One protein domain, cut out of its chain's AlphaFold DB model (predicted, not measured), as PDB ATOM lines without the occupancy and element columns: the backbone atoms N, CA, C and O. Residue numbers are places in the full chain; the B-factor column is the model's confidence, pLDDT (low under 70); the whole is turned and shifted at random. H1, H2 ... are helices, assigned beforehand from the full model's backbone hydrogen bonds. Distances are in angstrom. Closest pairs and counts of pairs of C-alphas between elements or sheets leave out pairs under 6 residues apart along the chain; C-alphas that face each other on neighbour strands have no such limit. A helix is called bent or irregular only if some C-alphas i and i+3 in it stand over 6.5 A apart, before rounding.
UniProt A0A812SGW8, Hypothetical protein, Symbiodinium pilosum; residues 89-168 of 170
ATOM      1  N   VAL A  89     370.892 307.787 299.918       93.00
ATOM      2  CA  VAL A  89     369.506 308.232 300.094       93.00
ATOM      3  C   VAL A  89     368.545 307.108 299.682       93.00
ATOM      4  O   VAL A  89     368.555 306.680 298.518       93.00
ATOM      5  N   PRO A  90     367.674 306.630 300.587       89.06
ATOM      6  CA  PRO A  90     366.771 305.536 300.281       89.06
ATOM      7  C   PRO A  90     365.625 305.995 299.365       89.06
ATOM      8  O   PRO A  90     365.102 307.109 299.451       89.06
ATOM      9  N   ARG A  91     365.217 305.112 298.442       88.00
ATOM     10  CA  ARG A  91     364.228 305.429 297.391       88.00
ATOM     11  C   ARG A  91     362.834 305.760 297.931       88.00
ATOM     12  O   ARG A  91     362.078 306.464 297.263       88.00
ATOM     13  N   ASN A  92     362.488 305.257 299.114       87.12
ATOM     14  CA  ASN A  92     361.201 305.503 299.765       87.12
ATOM     15  C   ASN A  92     360.989 306.978 300.149       87.12
ATOM     16  O   ASN A  92     359.838 307.388 300.258       87.12
ATOM     17  N   LEU A  93     362.053 307.785 300.259       85.50
ATOM     18  CA  LEU A  93     361.946 309.233 300.487       85.50
ATOM     19  C   LEU A  93     361.450 310.007 299.265       85.50
ATOM     20  O   LEU A  93     361.127 311.185 299.383       85.50
ATOM     21  N   ARG A  94     361.381 309.363 298.088       85.62
ATOM     22  CA  ARG A  94     360.795 309.924 296.859       85.62
ATOM     23  C   ARG A  94     361.319 311.325 296.511       85.62
ATOM     24  O   ARG A  94     360.593 312.134 295.938       85.62
ATOM     25  N   LEU A  95     362.591 311.605 296.804       88.00
ATOM     26  CA  LEU A  95     363.218 312.864 296.414       88.00
ATOM     27  C   LEU A  95     363.285 312.936 294.887       88.00
ATOM     28  O   LEU A  95     363.968 312.142 294.238       88.00
ATOM     29  N   THR A  96     362.564 313.889 294.303       87.81
ATOM     30  CA  THR A  96     362.541 314.120 292.856       87.81
ATOM     31  C   THR A  96     363.284 315.408 292.511       87.81
ATOM     32  O   THR A  96     363.343 316.317 293.342       87.81
ATOM     33  N   PRO A  97     363.771 315.572 291.267       88.00
ATOM     34  CA  PRO A  97     364.357 316.845 290.865       88.00
ATOM     35  C   PRO A  97     363.380 318.024 290.944       88.00
ATOM     36  O   PRO A  97     363.804 319.161 291.103       88.00
ATOM     37  N   GLY A  98     362.068 317.771 290.840       82.94
ATOM     38  CA  GLY A  98     361.046 318.807 291.008       82.94
ATOM     39  C   GLY A  98     361.017 319.380 292.428       82.94
ATOM     40  O   GLY A  98     360.818 320.584 292.592       82.94
ATOM     41  N   GLY A  99     361.307 318.545 293.431       83.06
ATOM     42  CA  GLY A  99     361.373 318.939 294.840       83.06
ATOM     43  C   GLY A  99     362.543 319.868 295.176       83.06
ATOM     44  O   GLY A  99     362.471 320.587 296.166       83.06
ATOM     45  N   LEU A 100     363.586 319.945 294.334       85.38
ATOM     46  CA  LEU A 100     364.704 320.881 294.534       85.38
ATOM     47  C   LEU A 100     364.243 322.336 294.598       85.38
ATOM     48  O   LEU A 100     364.817 323.146 295.318       85.38
ATOM     49  N   ARG A 101     363.195 322.675 293.846       85.00
ATOM     50  CA  ARG A 101     362.636 324.024 293.836       85.00
ATOM     51  C   ARG A 101     361.968 324.355 295.172       85.00
ATOM     52  O   ARG A 101     362.209 325.432 295.705       85.00
ATOM     53  N   ALA A 102     361.186 323.427 295.720       84.12
ATOM     54  CA  ALA A 102     360.606 323.553 297.055       84.12
ATOM     55  C   ALA A 102     361.703 323.676 298.123       84.12
ATOM     56  O   ALA A 102     361.720 324.632 298.891       84.12
ATOM     57  N   GLY A 103     362.688 322.772 298.090       85.94
ATOM     58  CA  GLY A 103     363.816 322.785 299.022       85.94
ATOM     59  C   GLY A 103     364.633 324.077 298.960       85.94
ATOM     60  O   GLY A 103     364.968 324.636 299.999       85.94
ATOM     61  N   GLY A 104     364.891 324.603 297.758       87.62
ATOM     62  CA  GLY A 104     365.564 325.891 297.572       87.62
ATOM     63  C   GLY A 104     364.764 327.069 298.137       87.62
ATOM     64  O   GLY A 104     365.348 327.977 298.720       87.62
ATOM     65  N   CYS A 105     363.432 327.030 298.034       88.94
ATOM     66  CA  CYS A 105     362.558 328.018 298.664       88.94
ATOM     67  C   CYS A 105     362.709 328.020 300.190       88.94
ATOM     68  O   CYS A 105     362.912 329.074 300.785       88.94
ATOM     69  N   VAL A 106     362.632 326.837 300.808       87.12
ATOM     70  CA  VAL A 106     362.779 326.665 302.262       87.12
ATOM     71  C   VAL A 106     364.175 327.088 302.723       87.12
ATOM     72  O   VAL A 106     364.306 327.777 303.729       87.12
ATOM     73  N   HIS A 107     365.219 326.740 301.967       88.06
ATOM     74  CA  HIS A 107     366.592 327.150 302.259       88.06
ATOM     75  C   HIS A 107     366.745 328.677 302.291       88.06
ATOM     76  O   HIS A 107     367.234 329.223 303.277       88.06
ATOM     77  N   LEU A 108     366.276 329.369 301.248       89.81
ATOM     78  CA  LEU A 108     366.343 330.831 301.161       89.81
ATOM     79  C   LEU A 108     365.488 331.513 302.238       89.81
ATOM     80  O   LEU A 108     365.889 332.547 302.777       89.81
ATOM     81  N   TYR A 109     364.332 330.935 302.575       90.44
ATOM     82  CA  TYR A 109     363.490 331.405 303.676       90.44
ATOM     83  C   TYR A 109     364.216 331.304 305.025       90.44
ATOM     84  O   TYR A 109     364.267 332.285 305.763       90.44
ATOM     85  N   ASN A 110     364.868 330.171 305.304       88.19
ATOM     86  CA  ASN A 110     365.663 329.973 306.522       88.19
ATOM     87  C   ASN A 110     366.881 330.909 306.608       88.19
ATOM     88  O   ASN A 110     367.361 331.187 307.702       88.19
ATOM     89  N   GLN A 111     367.367 331.421 305.474       90.69
ATOM     90  CA  GLN A 111     368.409 332.453 305.408       90.69
ATOM     91  C   GLN A 111     367.874 333.885 305.599       90.69
ATOM     92  O   GLN A 111     368.629 334.844 305.462       90.69
ATOM     93  N   GLY A 112     366.582 334.054 305.895       91.94
ATOM     94  CA  GLY A 112     365.967 335.361 306.130       91.94
ATOM     95  C   GLY A 112     365.555 336.106 304.858       91.94
ATOM     96  O   GLY A 112     365.297 337.309 304.906       91.94
ATOM     97  N   THR A 113     365.473 335.429 303.705       92.94
ATOM     98  CA  THR A 113     364.985 336.067 302.473       92.94
ATOM     99  C   THR A 113     363.521 336.469 302.644       92.94
ATOM    100  O   THR A 113     362.665 335.632 302.929       92.94
ATOM    101  N   SER A 114     363.214 337.752 302.429       93.81
ATOM    102  CA  SER A 114     361.844 338.260 302.536       93.81
ATOM    103  C   SER A 114     360.897 337.579 301.539       93.81
ATOM    104  O   SER A 114     361.293 337.206 300.431       93.81
ATOM    105  N   ILE A 115     359.618 337.461 301.906       91.44
ATOM    106  CA  ILE A 115     358.581 336.859 301.053       91.44
ATOM    107  C   ILE A 115     358.540 337.480 299.640       91.44
ATOM    108  O   ILE A 115     358.556 336.712 298.676       91.44
ATOM    109  N   PRO A 116     358.579 338.819 299.452       92.31
ATOM    110  CA  PRO A 116     358.611 339.407 298.110       92.31
ATOM    111  C   PRO A 116     359.831 338.971 297.286       92.31
ATOM    112  O   PRO A 116     359.702 338.641 296.104       92.31
ATOM    113  N   ASN A 117     361.010 338.900 297.913       90.69
ATOM    114  CA  ASN A 117     362.236 338.460 297.251       90.69
ATOM    115  C   ASN A 117     362.180 336.972 296.887       90.69
ATOM    116  O   ASN A 117     362.573 336.606 295.778       90.69
ATOM    117  N   LEU A 118     361.630 336.125 297.765       91.12
ATOM    118  CA  LEU A 118     361.370 334.715 297.467       91.12
ATOM    119  C   LEU A 118     360.414 334.571 296.287       91.12
ATOM    120  O   LEU A 118     360.719 333.849 295.343       91.12
ATOM    121  N   MET A 119     359.283 335.281 296.292       90.44
ATOM    122  CA  MET A 119     358.323 335.256 295.186       90.44
ATOM    123  C   MET A 119     358.990 335.640 293.862       90.44
ATOM    124  O   MET A 119     358.801 334.950 292.856       90.44
ATOM    125  N   TRP A 120     359.837 336.673 293.866       87.50
ATOM    126  CA  TRP A 120     360.592 337.098 292.690       87.50
ATOM    127  C   TRP A 120     361.601 336.043 292.216       87.50
ATOM    128  O   TRP A 120     361.542 335.600 291.067       87.50
ATOM    129  N   GLN A 121     362.501 335.587 293.094       87.62
ATOM    130  CA  GLN A 121     363.537 334.595 292.767       87.62
ATOM    131  C   GLN A 121     362.929 333.262 292.323       87.62
ATOM    132  O   GLN A 121     363.349 332.653 291.333       87.62
ATOM    133  N   MET A 122     361.874 332.840 293.014       86.38
ATOM    134  CA  MET A 122     361.134 331.638 292.694       86.38
ATOM    135  C   MET A 122     360.191 331.849 291.518       86.38
ATOM    136  O   MET A 122     359.660 330.861 291.042       86.38
ATOM    137  N   ARG A 123     359.986 333.050 290.965       85.19
ATOM    138  CA  ARG A 123     359.017 333.307 289.877       85.19
ATOM    139  C   ARG A 123     357.593 332.849 290.232       85.19
ATOM    140  O   ARG A 123     356.888 332.269 289.401       85.19
ATOM    141  N   ILE A 124     357.195 333.055 291.483       86.12
ATOM    142  CA  ILE A 124     355.868 332.741 292.013       86.12
ATOM    143  C   ILE A 124     355.066 334.041 292.081       86.12
ATOM    144  O   ILE A 124     355.522 335.021 292.653       86.12
ATOM    145  N   ARG A 125     353.866 334.054 291.494       82.81
ATOM    146  CA  ARG A 125     352.983 335.236 291.505       82.81
ATOM    147  C   ARG A 125     352.012 335.266 292.676       82.81
ATOM    148  O   ARG A 125     351.689 336.338 293.161       82.81
ATOM    149  N   GLN A 126     351.509 334.103 293.077       86.06
ATOM    150  CA  GLN A 126     350.504 333.983 294.129       86.06
ATOM    151  C   GLN A 126     351.172 333.484 295.401       86.06
ATOM    152  O   GLN A 126     351.838 332.448 295.378       86.06
ATOM    153  N   GLN A 127     350.976 334.203 296.503       86.31
ATOM    154  CA  GLN A 127     351.559 333.846 297.793       86.31
ATOM    155  C   GLN A 127     351.089 332.468 298.278       86.31
ATOM    156  O   GLN A 127     351.900 331.705 298.777       86.31
ATOM    157  N   THR A 128     349.855 332.066 297.970       86.81
ATOM    158  CA  THR A 128     349.331 330.715 298.250       86.81
ATOM    159  C   THR A 128     350.172 329.593 297.628       86.81
ATOM    160  O   THR A 128     350.341 328.519 298.198       86.81
ATOM    161  N   THR A 129     350.765 329.833 296.452       85.19
ATOM    162  CA  THR A 129     351.693 328.874 295.836       85.19
ATOM    163  C   THR A 129     353.027 328.848 296.583       85.19
ATOM    164  O   THR A 129     353.621 327.787 296.731       85.19
ATOM    165  N   LEU A 130     353.506 329.995 297.071       87.62
ATOM    166  CA  LEU A 130     354.701 330.048 297.914       87.62
ATOM    167  C   LEU A 130     354.465 329.318 299.241       87.62
ATOM    168  O   LEU A 130     355.308 328.529 299.650       87.62
ATOM    169  N   GLU A 131     353.302 329.521 299.857       85.50
ATOM    170  CA  GLU A 131     352.876 328.807 301.059       85.50
ATOM    171  C   GLU A 131     352.932 327.300 300.842       85.50
ATOM    172  O   GLU A 131     353.534 326.618 301.659       85.50
ATOM    173  N   SER A 132     352.437 326.773 299.713       83.12
ATOM    174  CA  SER A 132     352.562 325.331 299.447       83.12
ATOM    175  C   SER A 132     354.013 324.840 299.434       83.12
ATOM    176  O   SER A 132     354.263 323.756 299.935       83.12
ATOM    177  N   TYR A 133     354.979 325.637 298.960       82.06
ATOM    178  CA  TYR A 133     356.397 325.254 298.994       82.06
ATOM    179  C   TYR A 133     357.000 325.324 300.400       82.06
ATOM    180  O   TYR A 133     357.849 324.503 300.732       82.06
ATOM    181  N   LEU A 134     356.592 326.304 301.212       80.75
ATOM    182  CA  LEU A 134     357.076 326.462 302.588       80.75
ATOM    183  C   LEU A 134     356.452 325.428 303.537       80.75
ATOM    184  O   LEU A 134     357.123 324.941 304.443       80.75
ATOM    185  N   GLN A 135     355.188 325.074 303.304       74.12
ATOM    186  CA  GLN A 135     354.459 324.031 304.028       74.12
ATOM    187  C   GLN A 135     354.854 322.621 303.562       74.12
ATOM    188  O   GLN A 135     354.703 321.652 304.303       74.12
ATOM    189  N   GLU A 136     355.407 322.482 302.352       65.19
ATOM    190  CA  GLU A 136     356.005 321.242 301.858       65.19
ATOM    191  C   GLU A 136     357.387 321.034 302.513       65.19
ATOM    192  O   GLU A 136     358.449 321.121 301.896       65.19
ATOM    193  N   ILE A 137     357.360 320.684 303.805       59.47
ATOM    194  CA  ILE A 137     358.482 320.290 304.686       59.47
ATOM    195  C   ILE A 137     359.134 318.965 304.204       59.47
ATOM    196  O   ILE A 137     359.848 318.287 304.933       59.47
ATOM    197  N   ALA A 138     358.941 318.543 302.951       53.81
ATOM    198  CA  ALA A 138     359.479 317.285 302.432       53.81
ATOM    199  C   ALA A 138     361.020 317.229 302.505       53.81
ATOM    200  O   ALA A 138     361.585 316.179 302.801       53.81
ATOM    201  N   ALA A 139     361.706 318.361 302.307       54.62
ATOM    202  CA  ALA A 139     363.164 318.435 302.437       54.62
ATOM    203  C   ALA A 139     363.640 318.358 303.903       54.62
ATOM    204  O   ALA A 139     364.642 317.707 304.191       54.62
ATOM    205  N   LEU A 140     362.900 318.975 304.830       56.47
ATOM    206  CA  LEU A 140     363.225 318.984 306.260       56.47
ATOM    207  C   LEU A 140     362.868 317.657 306.948       56.47
ATOM    208  O   LEU A 140     363.565 317.256 307.873       56.47
ATOM    209  N   ASN A 141     361.865 316.928 306.450       63.41
ATOM    210  CA  ASN A 141     361.497 315.597 306.944       63.41
ATOM    211  C   ASN A 141     362.364 314.470 306.359       63.41
ATOM    212  O   ASN A 141     362.449 313.391 306.946       63.41
ATOM    213  N   ALA A 142     363.035 314.700 305.225       71.12
ATOM    214  CA  ALA A 142     363.900 313.696 304.611       71.12
ATOM    215  C   ALA A 142     365.186 313.469 305.414       71.12
ATOM    216  O   ALA A 142     365.582 312.322 305.590       71.12
ATOM    217  N   LEU A 143     365.816 314.537 305.927       78.19
ATOM    218  CA  LEU A 143     367.077 314.438 306.671       78.19
ATOM    219  C   LEU A 143     366.958 313.562 307.935       78.19
ATOM    220  O   LEU A 143     367.797 312.673 308.087       78.19
ATOM    221  N   PRO A 144     365.929 313.720 308.800       83.31
ATOM    222  CA  PRO A 144     365.655 312.817 309.919       83.31
ATOM    223  C   PRO A 144     365.652 311.333 309.542       83.31
ATOM    224  O   PRO A 144     366.225 310.521 310.264       83.31
ATOM    225  N   ALA A 145     365.068 310.997 308.392       84.94
ATOM    226  CA  ALA A 145     364.904 309.628 307.917       84.94
ATOM    227  C   ALA A 145     366.155 309.033 307.234       84.94
ATOM    228  O   ALA A 145     366.139 307.871 306.827       84.94
ATOM    229  N   LEU A 146     367.237 309.808 307.089       89.94
ATOM    230  CA  LEU A 146     368.512 309.323 306.560       89.94
ATOM    231  C   LEU A 146     369.347 308.631 307.636       89.94
ATOM    232  O   LEU A 146     369.428 309.107 308.771       89.94
ATOM    233  N   THR A 147     370.054 307.574 307.231       92.69
ATOM    234  CA  THR A 147     371.071 306.932 308.071       92.69
ATOM    235  C   THR A 147     372.232 307.896 308.362       92.69
ATOM    236  O   THR A 147     372.479 308.820 307.575       92.69
ATOM    237  N   PRO A 148     372.987 307.696 309.458       93.62
ATOM    238  CA  PRO A 148     374.171 308.505 309.754       93.62
ATOM    239  C   PRO A 148     375.199 308.526 308.610       93.62
ATOM    240  O   PRO A 148     375.842 309.544 308.367       93.62
ATOM    241  N   GLU A 149     375.346 307.427 307.870       94.62
ATOM    242  CA  GLU A 149     376.254 307.299 306.721       94.62
ATOM    243  C   GLU A 149     375.799 308.172 305.550       94.62
ATOM    244  O   GLU A 149     376.612 308.870 304.943       94.62
ATOM    245  N   ALA A 150     374.497 308.166 305.249       94.31
ATOM    246  CA  ALA A 150     373.929 308.985 304.185       94.31
ATOM    247  C   ALA A 150     374.057 310.477 304.514       94.31
ATOM    248  O   ALA A 150     374.449 311.271 303.661       94.31
ATOM    249  N   ARG A 151     373.818 310.863 305.776       93.56
ATOM    250  CA  ARG A 151     374.019 312.246 306.237       93.56
ATOM    251  C   ARG A 151     375.469 312.693 306.084       93.56
ATOM    252  O   ARG A 151     375.702 313.726 305.467       93.56
ATOM    253  N   ARG A 152     376.428 311.884 306.553       94.81
ATOM    254  CA  ARG A 152     377.868 312.155 306.388       94.81
ATOM    255  C   ARG A 152     378.268 312.266 304.917       94.81
ATOM    256  O   ARG A 152     379.041 313.144 304.561       94.81
ATOM    257  N   SER A 153     377.717 311.410 304.055       95.12
ATOM    258  CA  SER A 153     377.989 311.443 302.612       95.12
ATOM    259  C   SER A 153     377.475 312.728 301.959       95.12
ATOM    260  O   SER A 153     378.175 313.334 301.151       95.12
ATOM    261  N   ILE A 154     376.266 313.166 302.321       93.44
ATOM    262  CA  ILE A 154     375.683 314.425 301.837       93.44
ATOM    263  C   ILE A 154     376.473 315.625 302.357       93.44
ATOM    264  O   ILE A 154     376.761 316.534 301.584       93.44
ATOM    265  N   GLU A 155     376.847 315.625 303.634       93.56
ATOM    266  CA  GLU A 155     377.646 316.689 304.246       93.56
ATOM    267  C   GLU A 155     379.023 316.808 303.586       93.56
ATOM    268  O   GLU A 155     379.411 317.899 303.172       93.56
ATOM    269  N   ALA A 156     379.718 315.685 303.379       94.44
ATOM    270  CA  ALA A 156     380.994 315.648 302.671       94.44
ATOM    271  C   ALA A 156     380.862 316.115 301.211       94.44
ATOM    272  O   ALA A 156     381.668 316.905 300.728       94.44
ATOM    273  N   ALA A 157     379.821 315.678 300.495       93.00
ATOM    274  CA  ALA A 157     379.573 316.150 299.133       93.00
ATOM    275  C   ALA A 157     379.274 317.660 299.097       93.00
ATOM    276  O   ALA A 157     379.746 318.368 298.206       93.00
ATOM    277  N   SER A 158     378.518 318.166 300.076       91.88
ATOM    278  CA  SER A 158     378.198 319.587 300.194       91.88
ATOM    279  C   SER A 158     379.419 320.435 300.545       91.88
ATOM    280  O   SER A 158     379.530 321.549 300.042       91.88
ATOM    281  N   SER A 159     380.336 319.945 301.383       94.19
ATOM    282  CA  SER A 159     381.549 320.686 301.752       94.19
ATOM    283  C   SER A 159     382.560 320.754 300.604       94.19
ATOM    284  O   SER A 159     383.283 321.741 300.475       94.19
ATOM    285  N   LEU A 160     382.562 319.751 299.720       92.75
ATOM    286  CA  LEU A 160     383.400 319.715 298.520       92.75
ATOM    287  C   LEU A 160     382.844 320.536 297.348       92.75
ATOM    288  O   LEU A 160     383.598 320.869 296.433       92.75
ATOM    289  N   TYR A 161     381.557 320.896 297.370       90.38
ATOM    290  CA  TYR A 161     380.878 321.636 296.300       90.38
ATOM    291  C   TYR A 161     381.666 322.845 295.751       90.38
ATOM    292  O   TYR A 161     381.931 322.859 294.546       90.38
ATOM    293  N   PRO A 162     382.088 323.840 296.561       90.25
ATOM    294  CA  PRO A 162     382.755 325.025 296.018       90.25
ATOM    295  C   PRO A 162     384.103 324.688 295.367       90.25
ATOM    296  O   PRO A 162     384.440 325.250 294.324       90.25
ATOM    297  N   TYR A 163     384.845 323.733 295.929       93.00
ATOM    298  CA  TYR A 163     386.143 323.305 295.407       93.00
ATOM    299  C   TYR A 163     385.999 322.535 294.095       93.00
ATOM    300  O   TYR A 163     386.756 322.767 293.153       93.00
ATOM    301  N   GLN A 164     384.991 321.666 293.997       91.25
ATOM    302  CA  GLN A 164     384.733 320.887 292.790       91.25
ATOM    303  C   GLN A 164     384.370 321.784 291.602       91.25
ATOM    304  O   GLN A 164     384.801 321.527 290.479       91.25
ATOM    305  N   LEU A 165     383.608 322.855 291.849       92.31
ATOM    306  CA  LEU A 165     383.269 323.838 290.821       92.31
ATOM    307  C   LEU A 165     384.487 324.637 290.350       92.31
ATOM    308  O   LEU A 165     384.630 324.878 289.157       92.31
ATOM    309  N   GLN A 166     385.380 325.022 291.263       90.31
ATOM    310  CA  GLN A 166     386.611 325.742 290.915       90.31
ATOM    311  C   GLN A 166     387.633 324.860 290.180       90.31
ATOM    312  O   GLN A 166     388.395 325.346 289.337       90.31
ATOM    313  N   ALA A 167     387.651 323.564 290.495       91.56
ATOM    314  CA  ALA A 167     388.510 322.572 289.859       91.56
ATOM    315  C   ALA A 167     388.026 322.153 288.462       91.56
ATOM    316  O   ALA A 167     388.782 321.515 287.729       91.56
ATOM    317  N   PHE A 168     386.791 322.495 288.080       90.94
ATOM    318  CA  PHE A 168     386.250 322.164 286.767       90.94
ATOM    319  C   PHE A 168     387.126 322.737 285.639       90.94
ATOM    320  O   PHE A 168     387.655 323.846 285.729       90.94
TER     321      PHE A 168
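AT A GLANCE: This is residues 89 to 168 of the 170 residues of the protein "Hypothetical protein" of Symbiodinium pilosum (UniProt A0A812SGW8). A loose cluster of four short helices has H1 in its middle, with H2 folded back beside it as a helical hairpin, H3 set crosswise on H1 and the very short H4 at H1's first part; the longest helix, H5, is set off from this cluster and touches no helix. Residues 155 to 168, of which 155 to 167 belong to H5, stick out as a free arm. The printed part has 80 residues, with five named helices in the order H1, H2, H3, H4, H5 and no named strand, and its class is all helix. It is loose, with a radius of gyration of the C-alphas of 14.6 A, and spans 38 by 33 by 21 A.

IN THESE COORDINATES: The printed part begins at Val 89, and H1 takes residues 99 to 110, 16.6 A from first to last C-alpha, beginning at C-alpha 99 (361.373, 318.939, 294.840). H2 is residues 115 to 122, 10.2 A long, and H3 is residues 127 to 135, 12.0 A long. H4 is residues 138 to 142, 6.1 A. H5 is residues 148 to 167, 28.3 A, from C-alpha 148 (374.171, 308.505, 309.754) to C-alpha 167 (388.510, 322.572, 289.859). H5 is irregular: C-alphas 159 and 162 are 7.3 A apart, and it has a kink of 44 degrees near residue 161.

HOW THE PARTS SIT: H1 is the hub, touching three helices. H1 and H2 form a hairpin and touch, the closest C-alphas being those of Cys 105 and Leu 118, 6.9 A apart; they run opposite ways at a shallow tilt of 32 degrees, only just short of steep. H1 touches H3 with residues 102 to 106 alone, closest at the C-alphas of Ala 102 and Tyr 133, 4.9 A, and the two are about perpendicular at 88 degrees. H1 touches H4 with residues 99 to 103 alone, closest at the C-alphas of Gly 103 and Ala 139, 5.6 A. H2 and H3 are close but not clearly touching, with the C-alphas of Met 119 and Leu 130 at 6.9 A, and are about perpendicular at 84 degrees. H5 is apart from H1, H2, H3 and H4. Every O i to N i+4 pair is within hydrogen-bond range in H1, H2, H3 and H4; in H5 it is 14 of 16.

THE WHOLE: The two C-alphas farthest apart are those of Thr 128 and Ala 167, 40.9 A. Without the residues that stand free, the body spans 38 by 21 by 16 A. The printed part has no cut, and the four links between helices are tight. The mean pLDDT of the printed part is 86.2; residues 136 to 141, of which 138 to 141 belong to H4, are under 70.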